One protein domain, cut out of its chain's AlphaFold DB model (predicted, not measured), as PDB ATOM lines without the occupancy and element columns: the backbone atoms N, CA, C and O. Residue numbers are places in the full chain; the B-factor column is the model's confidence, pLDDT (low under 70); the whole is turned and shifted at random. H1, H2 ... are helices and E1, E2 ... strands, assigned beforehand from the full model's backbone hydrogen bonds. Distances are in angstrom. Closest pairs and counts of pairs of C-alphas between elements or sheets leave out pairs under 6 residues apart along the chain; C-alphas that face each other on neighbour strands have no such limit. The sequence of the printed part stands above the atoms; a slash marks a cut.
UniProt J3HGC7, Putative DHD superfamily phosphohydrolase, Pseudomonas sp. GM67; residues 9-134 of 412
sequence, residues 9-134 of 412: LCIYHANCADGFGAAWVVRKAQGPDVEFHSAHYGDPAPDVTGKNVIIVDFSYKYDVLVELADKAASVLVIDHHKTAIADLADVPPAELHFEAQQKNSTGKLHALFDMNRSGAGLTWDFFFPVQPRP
ATOM      1  N   LEU A   9      92.282  60.621 328.963       97.94
ATOM      2  CA  LEU A   9      91.043  61.030 329.622       97.94
ATOM      3  C   LEU A   9      89.904  60.114 329.172       97.94
ATOM      4  O   LEU A   9      89.605  60.032 327.983       97.94
ATOM      5  N   CYS A  10      89.251  59.469 330.131       98.38
ATOM      6  CA  CYS A  10      88.022  58.721 329.934       98.38
ATOM      7  C   CYS A  10      86.816  59.589 330.314       98.38
ATOM      8  O   CYS A  10      86.680  60.004 331.468       98.38
ATOM      9  N   ILE A  11      85.942  59.851 329.346       98.38
ATOM     10  CA  ILE A  11      84.644  60.492 329.557       98.38
ATOM     11  C   ILE A  11      83.578  59.400 329.497       98.38
ATOM     12  O   ILE A  11      83.567  58.616 328.554       98.38
ATOM     13  N   TYR A  12      82.691  59.329 330.481       97.75
ATOM     14  CA  TYR A  12      81.688  58.262 330.551       97.75
ATOM     15  C   TYR A  12      80.335  58.778 331.025       97.75
ATOM     16  O   TYR A  12      80.266  59.794 331.722       97.75
ATOM     17  N   HIS A  13      79.260  58.071 330.674       95.62
ATOM     18  CA  HIS A  13      77.923  58.444 331.121       95.62
ATOM     19  C   HIS A  13      77.769  58.304 332.640       95.62
ATOM     20  O   HIS A  13      78.073  57.271 333.243       95.62
ATOM     21  N   ALA A  14      77.308  59.376 333.274       93.00
ATOM     22  CA  ALA A  14      77.192  59.469 334.717       93.00
ATOM     23  C   ALA A  14      75.948  58.735 335.258       93.00
ATOM     24  O   ALA A  14      74.874  58.753 334.659       93.00
ATOM     25  N   ASN A  15      76.058  58.184 336.473       88.19
ATOM     26  CA  ASN A  15      74.959  57.585 337.245       88.19
ATOM     27  C   ASN A  15      74.260  56.366 336.596       88.19
ATOM     28  O   ASN A  15      73.120  56.057 336.949       88.19
ATOM     29  N   CYS A  16      74.918  55.643 335.685       92.25
ATOM     30  CA  CYS A  16      74.461  54.337 335.193       92.25
ATOM     31  C   CYS A  16      75.541  53.265 335.398       92.25
ATOM     32  O   CYS A  16      76.739  53.556 335.424       92.25
ATOM     33  N   ALA A  17      75.120  52.010 335.587       96.75
ATOM     34  CA  ALA A  17      76.054  50.892 335.732       96.75
ATOM     35  C   ALA A  17      76.818  50.606 334.433       96.75
ATOM     36  O   ALA A  17      77.950  50.137 334.502       96.75
ATOM     37  N   ASP A  18      76.215  50.908 333.282       97.12
ATOM     38  CA  ASP A  18      76.830  50.677 331.982       97.12
ATOM     39  C   ASP A  18      78.031  51.610 331.754       97.12
ATOM     40  O   ASP A  18      79.166  51.150 331.666       97.12
ATOM     41  N   GLY A  19      77.830  52.924 331.850       97.56
ATOM     42  CA  GLY A  19      78.890  53.924 331.733       97.56
ATOM     43  C   GLY A  19      79.994  53.791 332.774       97.56
ATOM     44  O   GLY A  19      81.175  53.849 332.423       97.56
ATOM     45  N   PHE A  20      79.661  53.530 334.042       98.31
ATOM     46  CA  PHE A  20      80.705  53.289 335.044       98.31
ATOM     47  C   PHE A  20      81.426  51.947 334.825       98.31
ATOM     48  O   PHE A  20      82.642  51.861 335.002       98.31
ATOM     49  N   GLY A  21      80.712  50.911 334.371       98.38
ATOM     50  CA  GLY A  21      81.301  49.640 333.953       98.38
ATOM     51  C   GLY A  21      82.267  49.818 332.787       98.38
ATOM     52  O   GLY A  21      83.396  49.335 332.852       98.38
ATOM     53  N   ALA A  22      81.889  50.587 331.769       98.44
ATOM     54  CA  ALA A  22      82.746  50.928 330.644       98.44
ATOM     55  C   ALA A  22      83.990  51.713 331.095       98.44
ATOM     56  O   ALA A  22      85.112  51.367 330.718       98.44
ATOM     57  N   ALA A  23      83.834  52.699 331.984       98.31
ATOM     58  CA  ALA A  23      84.959  53.425 332.571       98.31
ATOM     59  C   ALA A  23      85.907  52.501 333.359       98.31
ATOM     60  O   ALA A  23      87.132  52.622 333.249       98.31
ATOM     61  N   TRP A  24      85.364  51.538 334.109       98.25
ATOM     62  CA  TRP A  24      86.150  50.517 334.805       98.25
ATOM     63  C   TRP A  24      86.974  49.670 333.823       98.25
ATOM     64  O   TRP A  24      88.158  49.426 334.072       98.25
ATOM     65  N   VAL A  25      86.396  49.292 332.676       98.38
ATOM     66  CA  VAL A  25      87.114  48.581 331.605       98.38
ATOM     67  C   VAL A  25      88.247  49.435 331.032       98.38
ATOM     68  O   VAL A  25      89.368  48.934 330.905       98.38
ATOM     69  N   VAL A  26      88.005  50.720 330.743       98.25
ATOM     70  CA  VAL A  26      89.050  51.639 330.253       98.25
ATOM     71  C   VAL A  26      90.208  51.722 331.246       98.25
ATOM     72  O   VAL A  26      91.363  51.580 330.845       98.25
ATOM     73  N   ARG A  27      89.919  51.868 332.547       97.69
ATOM     74  CA  ARG A  27      90.946  51.873 333.603       97.69
ATOM     75  C   ARG A  27      91.785  50.600 333.585       97.69
ATOM     76  O   ARG A  27      93.007  50.655 333.676       97.69
ATOM     77  N   LYS A  28      91.132  49.443 333.448       96.50
ATOM     78  CA  LYS A  28      91.813  48.147 333.393       96.50
ATOM     79  C   LYS A  28      92.715  48.019 332.163       96.50
ATOM     80  O   LYS A  28      93.780  47.417 332.263       96.50
ATOM     81  N   ALA A  29      92.298  48.568 331.024       96.31
ATOM     82  CA  ALA A  29      93.036  48.480 329.767       96.31
ATOM     83  C   ALA A  29      94.208  49.468 329.676       96.31
ATOM     84  O   ALA A  29      95.271  49.116 329.171       96.31
ATOM     85  N   GLN A  30      94.011  50.701 330.145       94.69
ATOM     86  CA  GLN A  30      94.971  51.800 329.991       94.69
ATOM     87  C   GLN A  30      95.879  51.995 331.214       94.69
ATOM     88  O   GLN A  30      96.935  52.613 331.099       94.69
ATOM     89  N   GLY A  31      95.497  51.457 332.375       91.38
ATOM     90  CA  GLY A  31      96.255  51.566 333.615       91.38
ATOM     91  C   GLY A  31      95.763  52.680 334.553       91.38
ATOM     92  O   GLY A  31      94.727  53.303 334.317       91.38
ATOM     93  N   PRO A  32      96.484  52.912 335.663       87.19
ATOM     94  CA  PRO A  32      96.024  53.767 336.760       87.19
ATOM     95  C   PRO A  32      96.108  55.274 336.476       87.19
ATOM     96  O   PRO A  32      95.477  56.044 337.193       87.19
ATOM     97  N   ASP A  33      96.854  55.694 335.451       92.62
ATOM     98  CA  ASP A  33      97.109  57.110 335.140       92.62
ATOM     99  C   ASP A  33      95.997  57.762 334.291       92.62
ATOM    100  O   ASP A  33      96.142  58.892 333.825       92.62
ATOM    101  N   VAL A  34      94.890  57.050 334.054       96.88
ATOM    102  CA  VAL A  34      93.733  57.582 333.324       96.88
ATOM    103  C   VAL A  34      92.984  58.591 334.189       96.88
ATOM    104  O   VAL A  34      92.606  58.303 335.324       96.88
ATOM    105  N   GLU A  35      92.705  59.759 333.622       97.62
ATOM    106  CA  GLU A  35      91.779  60.726 334.201       97.62
ATOM    107  C   GLU A  35      90.335  60.340 333.862       97.62
ATOM    108  O   GLU A  35      90.056  59.883 332.756       97.62
ATOM    109  N   PHE A  36      89.397  60.554 334.786       97.81
ATOM    110  CA  PHE A  36      87.992  60.181 334.608       97.81
ATOM    111  C   PHE A  36      87.072  61.386 334.769       97.81
ATOM    112  O   PHE A  36      87.179  62.134 335.741       97.81
ATOM    113  N   HIS A  37      86.138  61.537 333.834       97.75
ATOM    114  CA  HIS A  37      85.128  62.585 333.835       97.75
ATOM    115  C   HIS A  37      83.750  61.984 333.545       97.75
ATOM    116  O   HIS A  37      83.491  61.486 332.453       97.75
ATOM    117  N   SER A  38      82.866  62.013 334.538       96.88
ATOM    118  CA  SER A  38      81.470  61.601 334.385       96.88
ATOM    119  C   SER A  38      80.673  62.730 333.721       96.88
ATOM    120  O   SER A  38      80.783  63.863 334.189       96.88
ATOM    121  N   ALA A  39      79.861  62.440 332.705       95.00
ATOM    122  CA  ALA A  39      79.055  63.438 331.997       95.00
ATOM    123  C   ALA A  39      77.591  63.002 331.819       95.00
ATOM    124  O   ALA A  39      77.286  61.812 331.698       95.00
ATOM    125  N   HIS A  40      76.685  63.978 331.768       90.44
ATOM    126  CA  HIS A  40      75.301  63.831 331.319       90.44
ATOM    127  C   HIS A  40      75.104  64.457 329.932       90.44
ATOM    128  O   HIS A  40      75.874  65.305 329.477       90.44
ATOM    129  N   TYR A  41      74.024  64.078 329.245       83.94
ATOM    130  CA  TYR A  41      73.624  64.758 328.012       83.94
ATOM    131  C   TYR A  41      73.350  66.245 328.265       83.94
ATOM    132  O   TYR A  41      72.495  66.603 329.075       83.94
ATOM    133  N   GLY A  42      74.043  67.103 327.513       84.69
ATOM    134  CA  GLY A  42      73.944  68.558 327.623       84.69
ATOM    135  C   GLY A  42      75.038  69.206 328.471       84.69
ATOM    136  O   GLY A  42      75.162  70.430 328.428       84.69
ATOM    137  N   ASP A  43      75.855  68.420 329.176       89.50
ATOM    138  CA  ASP A  43      77.018  68.951 329.882       89.50
ATOM    139  C   ASP A  43      78.061  69.508 328.897       89.50
ATOM    140  O   ASP A  43      78.224  68.985 327.787       89.50
ATOM    141  N   PRO A  44      78.788  70.575 329.275       93.69
ATOM    142  CA  PRO A  44      79.909  71.057 328.486       93.69
ATOM    143  C   PRO A  44      81.063  70.053 328.536       93.69
ATOM    144  O   PRO A  44      81.368  69.487 329.585       93.69
ATOM    145  N   ALA A  45      81.761  69.886 327.413       95.12
ATOM    146  CA  ALA A  45      82.918  69.006 327.371       95.12
ATOM    147  C   ALA A  45      84.091  69.549 328.224       95.12
ATOM    148  O   ALA A  45      84.316  70.766 328.257       95.12
ATOM    149  N   PRO A  46      84.861  68.673 328.902       96.56
ATOM    150  CA  PRO A  46      86.016  69.074 329.706       96.56
ATOM    151  C   PRO A  46      87.207  69.506 328.833       96.56
ATOM    152  O   PRO A  46      87.198  69.362 327.610       96.56
ATOM    153  N   ASP A  47      88.279  70.002 329.460       96.56
ATOM    154  CA  ASP A  47      89.531  70.273 328.745       96.56
ATOM    155  C   ASP A  47      90.238  68.972 328.324       96.56
ATOM    156  O   ASP A  47      90.671  68.157 329.151       96.56
ATOM    157  N   VAL A  48      90.379  68.819 327.008       97.44
ATOM    158  CA  VAL A  48      90.981  67.660 326.337       97.44
ATOM    159  C   VAL A  48      92.334  67.962 325.693       97.44
ATOM    160  O   VAL A  48      92.883  67.111 324.994       97.44
ATOM    161  N   THR A  49      92.871  69.170 325.887       97.31
ATOM    162  CA  THR A  49      94.039  69.666 325.151       97.31
ATOM    163  C   THR A  49      95.227  68.707 325.251       97.31
ATOM    164  O   THR A  49      95.754  68.449 326.332       97.31
ATOM    165  N   GLY A  50      95.653  68.172 324.104       95.62
ATOM    166  CA  GLY A  50      96.782  67.249 323.996       95.62
ATOM    167  C   GLY A  50      96.571  65.864 324.620       95.62
ATOM    168  O   GLY A  50      97.548  65.129 324.737       95.62
ATOM    169  N   LYS A  51      95.347  65.488 325.016       96.38
ATOM    170  CA  LYS A  51      95.039  64.188 325.637       96.38
ATOM    171  C   LYS A  51      94.552  63.158 324.617       96.38
ATOM    172  O   LYS A  51      93.974  63.517 323.593       96.38
ATOM    173  N   ASN A  52      94.738  61.875 324.920       95.50
ATOM    174  CA  ASN A  52      94.008  60.786 324.276       95.50
ATOM    175  C   ASN A  52      92.636  60.670 324.950       95.50
ATOM    176  O   ASN A  52      92.548  60.260 326.107       95.50
ATOM    177  N   VAL A  53      91.574  61.064 324.257       97.38
ATOM    178  CA  VAL A  53      90.211  61.052 324.792       97.38
ATOM    179  C   VAL A  53      89.517  59.761 324.386       97.38
ATOM    180  O   VAL A  53      89.468  59.421 323.204       97.38
ATOM    181  N   ILE A  54      88.963  59.056 325.364       97.75
ATOM    182  CA  ILE A  54      88.120  57.878 325.167       97.75
ATOM    183  C   ILE A  54      86.761  58.209 325.778       97.75
ATOM    184  O   ILE A  54      86.675  58.510 326.964       97.75
ATOM    185  N   ILE A  55      85.712  58.193 324.969       97.88
ATOM    186  CA  ILE A  55      84.340  58.470 325.379       97.88
ATOM    187  C   ILE A  55      83.574  57.149 325.329       97.88
ATOM    188  O   ILE A  55      83.586  56.494 324.289       97.88
ATOM    189  N   VAL A  56      82.957  56.735 326.438       97.75
ATOM    190  CA  VAL A  56      82.279  55.434 326.553       97.75
ATOM    191  C   VAL A  56      80.853  55.557 327.089       97.75
ATOM    192  O   VAL A  56      80.605  56.349 327.997       97.75
ATOM    193  N   ASP A  57      79.934  54.754 326.542       95.06
ATOM    194  CA  ASP A  57      78.494  54.750 326.890       95.06
ATOM    195  C   ASP A  57      77.807  56.122 326.721       95.06
ATOM    196  O   ASP A  57      76.797  56.447 327.338       95.06
ATOM    197  N   PHE A  58      78.420  57.000 325.936       90.88
ATOM    198  CA  PHE A  58      78.034  58.392 325.814       90.88
ATOM    199  C   PHE A  58      78.590  58.957 324.517       90.88
ATOM    200  O   PHE A  58      79.658  58.549 324.055       90.88
ATOM    201  N   SER A  59      77.916  59.969 323.976       90.81
ATOM    202  CA  SER A  59      78.473  60.755 322.891       90.81
ATOM    203  C   SER A  59      78.023  62.211 322.942       90.81
ATOM    204  O   SER A  59      76.854  62.518 323.191       90.81
ATOM    205  N   TYR A  60      78.963  63.117 322.669       92.38
ATOM    206  CA  TYR A  60      78.640  64.509 322.380       92.38
ATOM    207  C   TYR A  60      78.100  64.644 320.951       92.38
ATOM    208  O   TYR A  60      78.272  63.767 320.104       92.38
ATOM    209  N   LYS A  61      77.473  65.787 320.665       90.94
ATOM    210  CA  LYS A  61      77.074  66.136 319.299       90.94
ATOM    211  C   LYS A  61      78.294  66.244 318.380       90.94
ATOM    212  O   LYS A  61      79.406  66.518 318.834       90.94
ATOM    213  N   TYR A  62      78.062  66.046 317.085       90.50
ATOM    214  CA  TYR A  62      79.104  66.035 316.057       90.50
ATOM    215  C   TYR A  62      80.012  67.270 316.091       90.50
ATOM    216  O   TYR A  62      81.233  67.140 316.087       90.50
ATOM    217  N   ASP A  63      79.419  68.461 316.168       91.88
ATOM    218  CA  ASP A  63      80.129  69.739 316.242       91.88
ATOM    219  C   ASP A  63      81.086  69.795 317.440       91.88
ATOM    220  O   ASP A  63      82.263  70.120 317.283       91.88
ATOM    221  N   VAL A  64      80.619  69.368 318.614       94.25
ATOM    222  CA  VAL A  64      81.445  69.276 319.823       94.25
ATOM    223  C   VAL A  64      82.575  68.258 319.645       94.25
ATOM    224  O   VAL A  64      83.711  68.542 320.012       94.25
ATOM    225  N   LEU A  65      82.316  67.082 319.063       94.56
ATOM    226  CA  LEU A  65      83.359  66.071 318.840       94.56
ATOM    227  C   LEU A  65      84.454  66.551 317.879       94.56
ATOM    228  O   LEU A  65      85.627  66.245 318.102       94.56
ATOM    229  N   VAL A  66      84.098  67.323 316.849       93.69
ATOM    230  CA  VAL A  66      85.072  67.955 315.945       93.69
ATOM    231  C   VAL A  66      85.941  68.956 316.710       93.69
ATOM    232  O   VAL A  66      87.168  68.883 316.628       93.69
ATOM    233  N   GLU A  67      85.344  69.820 317.536       94.69
ATOM    234  CA  GLU A  67      86.103  70.757 318.379       94.69
ATOM    235  C   GLU A  67      87.031  70.047 319.378       94.69
ATOM    236  O   GLU A  67      88.133  70.525 319.673       94.69
ATOM    237  N   LEU A  68      86.595  68.906 319.919       95.69
ATOM    238  CA  LEU A  68      87.426  68.078 320.787       95.69
ATOM    239  C   LEU A  68      88.598  67.480 320.013       95.69
ATOM    240  O   LEU A  68      89.722  67.522 320.505       95.69
ATOM    241  N   ALA A  69      88.370  66.977 318.799       94.94
ATOM    242  CA  ALA A  69      89.410  66.395 317.954       94.94
ATOM    243  C   ALA A  69      90.486  67.414 317.537       94.94
ATOM    244  O   ALA A  69      91.664  67.057 317.428       94.94
ATOM    245  N   ASP A  70      90.118  68.687 317.372       95.62
ATOM    246  CA  ASP A  70      91.070  69.767 317.087       95.62
ATOM    247  C   ASP A  70      92.052  69.996 318.246       95.62
ATOM    248  O   ASP A  70      93.249  70.213 318.024       95.62
ATOM    249  N   LYS A  71      91.568  69.902 319.490       96.69
ATOM    250  CA  LYS A  71      92.352  70.156 320.713       96.69
ATOM    251  C   LYS A  71      93.064  68.907 321.237       96.69
ATOM    252  O   LYS A  71      94.163  69.008 321.787       96.69
ATOM    253  N   ALA A  72      92.451  67.739 321.090       96.88
ATOM    254  CA  ALA A  72      92.950  66.468 321.597       96.88
ATOM    255  C   ALA A  72      94.088  65.893 320.736       96.88
ATOM    256  O   ALA A  72      94.300  66.264 319.573       96.88
ATOM    257  N   ALA A  73      94.828  64.945 321.313       94.69
ATOM    258  CA  ALA A  73      95.743  64.096 320.556       94.69
ATOM    259  C   ALA A  73      94.962  63.073 319.713       94.69
ATOM    260  O   ALA A  73      95.274  62.892 318.536       94.69
ATOM    261  N   SER A  74      93.915  62.477 320.291       95.00
ATOM    262  CA  SER A  74      92.949  61.594 319.627       95.00
ATOM    263  C   SER A  74      91.614  61.599 320.376       95.00
ATOM    264  O   SER A  74      91.584  61.889 321.572       95.00
ATOM    265  N   VAL A  75      90.528  61.227 319.704       95.81
ATOM    266  CA  VAL A  75      89.187  61.035 320.264       95.81
ATOM    267  C   VAL A  75      88.622  59.714 319.742       95.81
ATOM    268  O   VAL A  75      88.470  59.529 318.537       95.81
ATOM    269  N   LEU A  76      88.304  58.803 320.655       96.25
ATOM    270  CA  LEU A  76      87.621  57.546 320.369       96.25
ATOM    271  C   LEU A  76      86.273  57.542 321.082       96.25
ATOM    272  O   LEU A  76      86.238  57.681 322.300       96.25
ATOM    273  N   VAL A  77      85.188  57.341 320.343       96.31
ATOM    274  CA  VAL A  77      83.840  57.158 320.895       96.31
ATOM    275  C   VAL A  77      83.469  55.679 320.825       96.31
ATOM    276  O   VAL A  77      83.606  55.065 319.772       96.31
ATOM    277  N   ILE A  78      83.011  55.098 321.930       95.81
ATOM    278  CA  ILE A  78      82.474  53.735 322.006       95.81
ATOM    279  C   ILE A  78      81.088  53.832 322.628       95.81
ATOM    280  O   ILE A  78      80.955  54.080 323.825       95.81
ATOM    281  N   ASP A  79      80.052  53.667 321.820       92.69
ATOM    282  CA  ASP A  79      78.697  53.976 322.255       92.69
ATOM    283  C   ASP A  79      77.654  53.068 321.583       92.69
ATOM    284  O   ASP A  79      77.918  52.390 320.591       92.69
ATOM    285  N   HIS A  80      76.456  53.022 322.147       89.75
ATOM    286  CA  HIS A  80      75.357  52.166 321.706       89.75
ATOM    287  C   HIS A  80      74.011  52.914 321.662       89.75
ATOM    288  O   HIS A  80      72.949  52.302 321.547       89.75
ATOM    289  N   HIS A  81      74.021  54.249 321.726       84.00
ATOM    290  CA  HIS A  81      72.809  55.059 321.659       84.00
ATOM    291  C   HIS A  81      72.402  55.367 320.206       84.00
ATOM    292  O   HIS A  81      73.141  55.963 319.422       84.00
ATOM    293  N   LYS A  82      71.150  55.041 319.849       77.69
ATOM    294  CA  LYS A  82      70.595  55.234 318.490       77.69
ATOM    295  C   LYS A  82      70.650  56.694 318.034       77.69
ATOM    296  O   LYS A  82      70.871  56.965 316.856       77.69
ATOM    297  N   THR A  83      70.408  57.628 318.953       71.31
ATOM    298  CA  THR A  83      70.416  59.068 318.667       71.31
ATOM    299  C   THR A  83      71.799  59.563 318.254       71.31
ATOM    300  O   THR A  83      71.877  60.418 317.383       71.31
ATOM    301  N   ALA A  84      72.871  58.988 318.807       75.19
ATOM    302  CA  ALA A  84      74.238  59.376 318.482       75.19
ATOM    303  C   ALA A  84      74.655  58.911 317.077       75.19
ATOM    304  O   ALA A  84      75.323  59.649 316.365       75.19
ATOM    305  N   ILE A  85      74.217  57.730 316.630       75.44
ATOM    306  CA  ILE A  85      74.593  57.191 315.309       75.44
ATOM    307  C   ILE A  85      74.149  58.111 314.167       75.44
ATOM    308  O   ILE A  85      74.908  58.328 313.225       75.44
ATOM    309  N   ALA A  86      72.923  58.639 314.234       74.25
ATOM    310  CA  ALA A  86      72.400  59.515 313.186       74.25
ATOM    311  C   ALA A  86      73.207  60.818 313.083       74.25
ATOM    312  O   ALA A  86      73.518  61.257 311.979       74.25
ATOM    313  N   ASP A  87      73.585  61.385 314.229       76.75
ATOM    314  CA  ASP A  87      74.387  62.606 314.297       76.75
ATOM    315  C   ASP A  87      75.845  62.367 313.862       76.75
ATOM    316  O   ASP A  87      76.524  63.303 313.451       76.75
ATOM    317  N   LEU A  88      76.332  61.123 313.932       81.31
ATOM    318  CA  LEU A  88      77.746  60.767 313.764       81.31
ATOM    319  C   LEU A  88      78.019  59.891 312.542       81.31
ATOM    320  O   LEU A  88      79.077  59.274 312.452       81.31
ATOM    321  N   ALA A  89      77.102  59.878 311.572       80.31
ATOM    322  CA  ALA A  89      77.240  59.118 310.329       80.31
ATOM    323  C   ALA A  89      78.514  59.471 309.531       80.31
ATOM    324  O   ALA A  89      79.050  58.616 308.827       80.31
ATOM    325  N   ASP A  90      79.010  60.704 309.673       83.38
ATOM    326  CA  ASP A  90      80.220  61.202 309.009       83.38
ATOM    327  C   ASP A  90      81.506  60.994 309.835       83.38
ATOM    328  O   ASP A  90      82.599  61.350 309.387       83.38
ATOM    329  N   VAL A  91      81.407  60.435 311.047       85.50
ATOM    330  CA  VAL A  91      82.582  60.095 311.856       85.50
ATOM    331  C   VAL A  91      83.204  58.799 311.326       85.50
ATOM    332  O   VAL A  91      82.502  57.794 311.201       85.50
ATOM    333  N   PRO A  92      84.521  58.774 311.035       87.44
ATOM    334  CA  PRO A  92      85.195  57.554 310.617       87.44
ATOM    335  C   PRO A  92      84.990  56.413 311.624       87.44
ATOM    336  O   PRO A  92      85.127  56.631 312.835       87.44
ATOM    337  N   PRO A  93      84.702  55.185 311.164       89.75
ATOM    338  CA  PRO A  93      84.584  54.056 312.067       89.75
ATOM    339  C   PRO A  93      85.930  53.791 312.748       89.75
ATOM    340  O   PRO A  93      86.992  53.889 312.127       89.75
ATOM    341  N   ALA A  94      85.883  53.447 314.030       87.38
ATOM    342  CA  ALA A  94      87.038  52.907 314.724       87.38
ATOM    343  C   ALA A  94      87.381  51.519 314.172       87.38
ATOM    344  O   ALA A  94      86.522  50.778 313.688       87.38
ATOM    345  N   GLU A  95      88.655  51.160 314.277       89.44
ATOM    346  CA  GLU A  95      89.110  49.801 314.012       89.44
ATOM    347  C   GLU A  95      88.450  48.806 314.973       89.44
ATOM    348  O   GLU A  95      87.966  49.165 316.043       89.44
ATOM    349  N   LEU A  96      88.471  47.521 314.615       81.25
ATOM    350  CA  LEU A  96      87.767  46.484 315.378       81.25
ATOM    351  C   LEU A  96      88.235  46.372 316.840       81.25
ATOM    352  O   LEU A  96      87.430  46.045 317.711       81.25
ATOM    353  N   HIS A  97      89.520  46.638 317.107       87.88
ATOM    354  CA  HIS A  97      90.145  46.491 318.425       87.88
ATOM    355  C   HIS A  97      91.225  47.551 318.668       87.88
ATOM    356  O   HIS A  97      91.813  48.095 317.727       87.88
ATOM    357  N   PHE A  98      91.559  47.785 319.938       87.00
ATOM    358  CA  PHE A  98      92.424  48.895 320.341       87.00
ATOM    359  C   PHE A  98      93.833  48.886 319.720       87.00
ATOM    360  O   PHE A  98      94.333  49.933 319.318       87.00
ATOM    361  N   GLU A  99      94.476  47.724 319.575       83.88
ATOM    362  CA  GLU A  99      95.813  47.645 318.958       83.88
ATOM    363  C   GLU A  99      95.822  48.061 317.482       83.88
ATOM    364  O   GLU A  99      96.794  48.648 317.002       83.88
ATOM    365  N   ALA A 100      94.755  47.734 316.748       83.44
ATOM    366  CA  ALA A 100      94.585  48.171 315.369       83.44
ATOM    367  C   ALA A 100      94.293  49.676 315.333       83.44
ATOM    368  O   ALA A 100      94.915  50.399 314.556       83.44
ATOM    369  N   GLN A 101      93.454  50.156 316.255       88.25
ATOM    370  CA  GLN A 101      93.129  51.573 316.384       88.25
ATOM    371  C   GLN A 101      94.370  52.435 316.649       88.25
ATOM    372  O   GLN A 101      94.510  53.498 316.058       88.25
ATOM    373  N   GLN A 102      95.321  51.971 317.463       81.50
ATOM    374  CA  GLN A 102      96.577  52.696 317.699       81.50
ATOM    375  C   GLN A 102      97.468  52.825 316.454       81.50
ATOM    376  O   GLN A 102      98.307  53.720 316.384       81.50
ATOM    377  N   LYS A 103      97.325  51.917 315.483       82.06
ATOM    378  CA  LYS A 103      98.060  51.951 314.208       82.06
ATOM    379  C   LYS A 103      97.316  52.747 313.140       82.06
ATOM    380  O   LYS A 103      97.881  53.014 312.076       82.06
ATOM    381  N   ASN A 104      96.064  53.105 313.409       78.19
ATOM    382  CA  ASN A 104      95.254  53.887 312.504       78.19
ATOM    383  C   ASN A 104      95.834  55.308 312.395       78.19
ATOM    384  O   ASN A 104      96.121  55.963 313.391       78.19
ATOM    385  N   SER A 105      96.030  55.772 311.161       74.50
ATOM    386  CA  SER A 105      96.551  57.112 310.847       74.50
ATOM    387  C   SER A 105      95.495  58.027 310.215       74.50
ATOM    388  O   SER A 105      95.806  59.138 309.782       74.50
ATOM    389  N   THR A 106      94.240  57.572 310.146       76.19
ATOM    390  CA  THR A 106      93.143  58.286 309.485       76.19
ATOM    391  C   THR A 106      92.466  59.274 310.430       76.19
ATOM    392  O   THR A 106      91.437  58.995 311.028       76.19
ATOM    393  N   GLY A 107      93.040  60.470 310.556       84.69
ATOM    394  CA  GLY A 107      92.466  61.520 311.399       84.69
ATOM    395  C   GLY A 107      92.550  61.207 312.896       84.69
ATOM    396  O   GLY A 107      93.220  60.268 313.318       84.69
ATOM    397  N   LYS A 108      91.910  62.055 313.705       91.44
ATOM    398  CA  LYS A 108      91.961  61.978 315.173       91.44
ATOM    399  C   LYS A 108      90.671  61.480 315.816       91.44
ATOM    400  O   LYS A 108      90.725  61.112 316.980       91.44
ATOM    401  N   LEU A 109      89.546  61.540 315.105       94.31
ATOM    402  CA  LEU A 109      88.219  61.223 315.622       94.31
ATOM    403  C   LEU A 109      87.720  59.926 314.990       94.31
ATOM    404  O   LEU A 109      87.586  59.856 313.768       94.31
ATOM    405  N   HIS A 110      87.406  58.947 315.831       94.25
ATOM    406  CA  HIS A 110      86.847  57.663 315.421       94.25
ATOM    407  C   HIS A 110      85.703  57.250 316.335       94.25
ATOM    408  O   HIS A 110      85.698  57.594 317.518       94.25
ATOM    409  N   ALA A 111      84.766  56.468 315.805       93.25
ATOM    410  CA  ALA A 111      83.651  55.959 316.588       93.25
ATOM    411  C   ALA A 111      83.352  54.478 316.329       93.25
ATOM    412  O   ALA A 111      83.376  54.006 315.193       93.25
ATOM    413  N   LEU A 112      83.038  53.751 317.395       93.00
ATOM    414  CA  LEU A 112      82.539  52.385 317.379       93.00
ATOM    415  C   LEU A 112      81.114  52.384 317.928       93.00
ATOM    416  O   LEU A 112      80.907  52.696 319.099       93.00
ATOM    417  N   PHE A 113      80.157  51.989 317.087       91.06
ATOM    418  CA  PHE A 113      78.757  51.859 317.476       91.06
ATOM    419  C   PHE A 113      78.252  50.430 317.332       91.06
ATOM    420  O   PHE A 113      78.410  49.820 316.273       91.06
ATOM    421  N   ASP A 114      77.586  49.918 318.367       90.50
ATOM    422  CA  ASP A 114      76.832  48.666 318.274       90.50
ATOM    423  C   ASP A 114      75.618  48.653 319.202       90.50
ATOM    424  O   ASP A 114      75.739  48.509 320.411       90.50
ATOM    425  N   MET A 115      74.430  48.722 318.604       87.12
ATOM    426  CA  MET A 115      73.147  48.730 319.311       87.12
ATOM    427  C   MET A 115      72.798  47.404 320.006       87.12
ATOM    428  O   MET A 115      71.826  47.353 320.755       87.12
ATOM    429  N   ASN A 116      73.518  46.316 319.717       91.50
ATOM    430  CA  ASN A 116      73.242  44.988 320.272       91.50
ATOM    431  C   ASN A 116      74.098  44.664 321.497       91.50
ATOM    432  O   ASN A 116      74.015  43.554 322.023       91.50
ATOM    433  N   ARG A 117      74.948  45.602 321.911       93.88
ATOM    434  CA  ARG A 117      75.821  45.488 323.072       93.88
ATOM    435  C   ARG A 117      75.646  46.720 323.949       93.88
ATOM    436  O   ARG A 117      75.283  47.787 323.468       93.88
ATOM    437  N   SER A 118      75.883  46.537 325.236       96.19
ATOM    438  CA  SER A 118      75.972  47.641 326.199       96.19
ATOM    439  C   SER A 118      77.287  48.400 326.026       96.19
ATOM    440  O   SER A 118      78.246  47.839 325.482       96.19
ATOM    441  N   GLY A 119      77.381  49.633 326.515       96.69
ATOM    442  CA  GLY A 119      78.622  50.404 326.525       96.69
ATOM    443  C   GLY A 119      79.777  49.653 327.200       96.69
ATOM    444  O   GLY A 119      80.882  49.579 326.654       96.69
ATOM    445  N   ALA A 120      79.530  49.006 328.338       98.25
ATOM    446  CA  ALA A 120      80.500  48.209 329.085       98.25
ATOM    447  C   ALA A 120      80.916  46.944 328.325       98.25
ATOM    448  O   ALA A 120      82.110  46.631 328.249       98.25
ATOM    449  N   GLY A 121      79.952  46.233 327.733       97.88
ATOM    450  CA  GLY A 121      80.207  45.047 326.915       97.88
ATOM    451  C   GLY A 121      81.019  45.368 325.661       97.88
ATOM    452  O   GLY A 121      82.021  44.708 325.377       97.88
ATOM    453  N   LEU A 122      80.631  46.422 324.942       97.12
ATOM    454  CA  LEU A 122      81.316  46.899 323.743       97.12
ATOM    455  C   LEU A 122      82.740  47.373 324.057       97.12
ATOM    456  O   LEU A 122      83.686  47.015 323.353       97.12
ATOM    457  N   THR A 123      82.910  48.114 325.155       98.12
ATOM    458  CA  THR A 123      84.226  48.573 325.619       98.12
ATOM    459  C   THR A 123      85.125  47.391 325.990       98.12
ATOM    460  O   THR A 123      86.305  47.389 325.634       98.12
ATOM    461  N   TRP A 124      84.595  46.351 326.653       98.38
ATOM    462  CA  TRP A 124      85.375  45.146 326.962       98.38
ATOM    463  C   TRP A 124      85.876  44.457 325.696       98.38
ATOM    464  O   TRP A 124      87.073  44.193 325.583       98.38
ATOM    465  N   ASP A 125      84.992  44.205 324.732       97.06
ATOM    466  CA  ASP A 125      85.357  43.516 323.489       97.06
ATOM    467  C   ASP A 125      86.395  44.292 322.672       97.06
ATOM    468  O   ASP A 125      87.237  43.699 321.996       97.06
ATOM    469  N   PHE A 126      86.347  45.623 322.728       96.94
ATOM    470  CA  PHE A 126      87.283  46.479 322.015       96.94
ATOM    471  C   PHE A 126      88.704  46.430 322.607       96.94
ATOM    472  O   PHE A 126      89.685  46.360 321.858       96.94
ATOM    473  N   PHE A 127      88.831  46.447 323.940       97.06
ATOM    474  CA  PHE A 127      90.132  46.425 324.623       97.06
ATOM    475  C   PHE A 127      90.686  45.016 324.866       97.06
ATOM    476  O   PHE A 127      91.903  44.841 324.921       97.06
ATOM    477  N   PHE A 128      89.821  44.010 324.997       96.62
ATOM    478  CA  PHE A 128      90.196  42.645 325.363       96.62
ATOM    479  C   PHE A 128      89.576  41.597 324.421       96.62
ATOM    480  O   PHE A 128      88.922  40.664 324.884       96.62
ATOM    481  N   PRO A 129      89.819  41.675 323.101       94.12
ATOM    482  CA  PRO A 129      89.058  40.921 322.096       94.12
ATOM    483  C   PRO A 129      89.192  39.401 322.154       94.12
ATOM    484  O   PRO A 129      88.373  38.675 321.600       94.12
ATOM    485  N   VAL A 130      90.243  38.911 322.806       93.81
ATOM    486  CA  VAL A 130      90.513  37.478 322.972       93.81
ATOM    487  C   VAL A 130      90.180  36.975 324.376       93.81
ATOM    488  O   VAL A 130      90.286  35.776 324.629       93.81
ATOM    489  N   GLN A 131      89.824  37.868 325.306       96.19
ATOM    490  CA  GLN A 131      89.531  37.494 326.686       96.19
ATOM    491  C   GLN A 131      88.022  37.395 326.900       96.19
ATOM    492  O   GLN A 131      87.280  38.276 326.458       96.19
ATOM    493  N   PRO A 132      87.547  36.371 327.627       96.12
ATOM    494  CA  PRO A 132      86.144  36.302 327.994       96.12
ATOM    495  C   PRO A 132      85.765  37.507 328.860       96.12
ATOM    496  O   PRO A 132      86.528  37.926 329.736       96.12
ATOM    497  N   ARG A 133      84.563  38.039 328.633       96.88
ATOM    498  CA  ARG A 133      83.978  39.076 329.486       96.88
ATOM    499  C   ARG A 133      83.828  38.564 330.924       96.88
ATOM    500  O   ARG A 133      83.365  37.433 331.106       96.88
ATOM    501  N   PRO A 134      84.143  39.378 331.950       97.06
ATOM    502  CA  PRO A 134      83.772  39.081 333.322       97.06
ATOM    503  C   PRO A 134      82.258  38.854 333.403       97.06
ATOM    504  O   PRO A 134      81.514  39.608 332.770       97.06
TER     505      PRO A 134
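Overview. This is residues 9 to 134 of the 412 residues of the protein "Putative DHD superfamily phosphohydrolase" of Pseudomonas sp. GM67 (UniProt J3HGC7). A twisted sheet of five parallel strands makes the core, with H1 and H5 side by side over one face and H2 over the opposite face. H3 only grazes the sheet, and H4 is off it, near the end of H5. The printed part has 126 residues of mixed class, with five named helices and five named strands in the order E1 H1 E2 E3 H2 E4 H3 H4 E5 H5. The sheet's order is E2 E1 E3 E4 E5. The whole is compact and rounded, with a radius of gyration of the C-alphas of 13.1 A and spans of 36 by 33 by 31 A.

Arrangement. E1, residues 9 to 13, has E2, residues 35 to 39, on one side, N 10 and O 35 being 2.8 A apart, and E3, residues 52 to 56, on the other side, N 11 and O 54 being 2.8 A apart. H1, residues 17 to 30, is 8.5 A high over the sheet and runs along the strands, at 11 degrees to E1 on the local plane; their closest C-alphas are those of His 13 and Gly 19, 4.7 A. E1, H1 and E2 form a strand-helix-strand unit, two parallel neighbours with a helix between, its crossover right-handed. H2, residues 62 to 71, on the opposite face from H1, makes another right-handed unit with E3 and E4, residues 74 to 79; N 53 and O 74 are 2.8 A apart. H2's closest C-alpha to E4 is Ala 69 to Val 75, 5.8 A. H3, residues 82 to 87, and H4, residues 98 to 103, stand between E4 and E5, residues 109 to 113, in a third unit; N 112 and O 77 are 2.8 A apart. H5, residues 119 to 127, touches H1 at a shallow tilt of 16 degrees, the same way, the C-alphas of Ala 22 and Ala 120 being 3.9 A apart. H4 is close to H5 but not clearly touching, with Phe 98 and Phe 127 C-alphas 5.4 A apart. Every O i to N i+4 pair is within hydrogen-bond range in H1, H2 and H5, against 0 of 2 in H3, where 2 of 3 O i to N i+3 pairs are, and 1 of 2 in H4.

Along the chain. E1 begins at C-alpha 9 (91.043, 61.030, 329.622). H1 is 19.8 A long, E4 16.4 A and H2 14.6 A. H5 ends at C-alpha 127 (90.132, 46.425, 324.623).

Size, cuts and confidence. The two C-alphas farthest apart, of Asp 63 and Pro 132, are 35.9 A apart. The printed part has no cut. The link from E2 to E3, residues 40 to 51, is long. No printed residue is under 70 in pLDDT; H3 has a mean of 75.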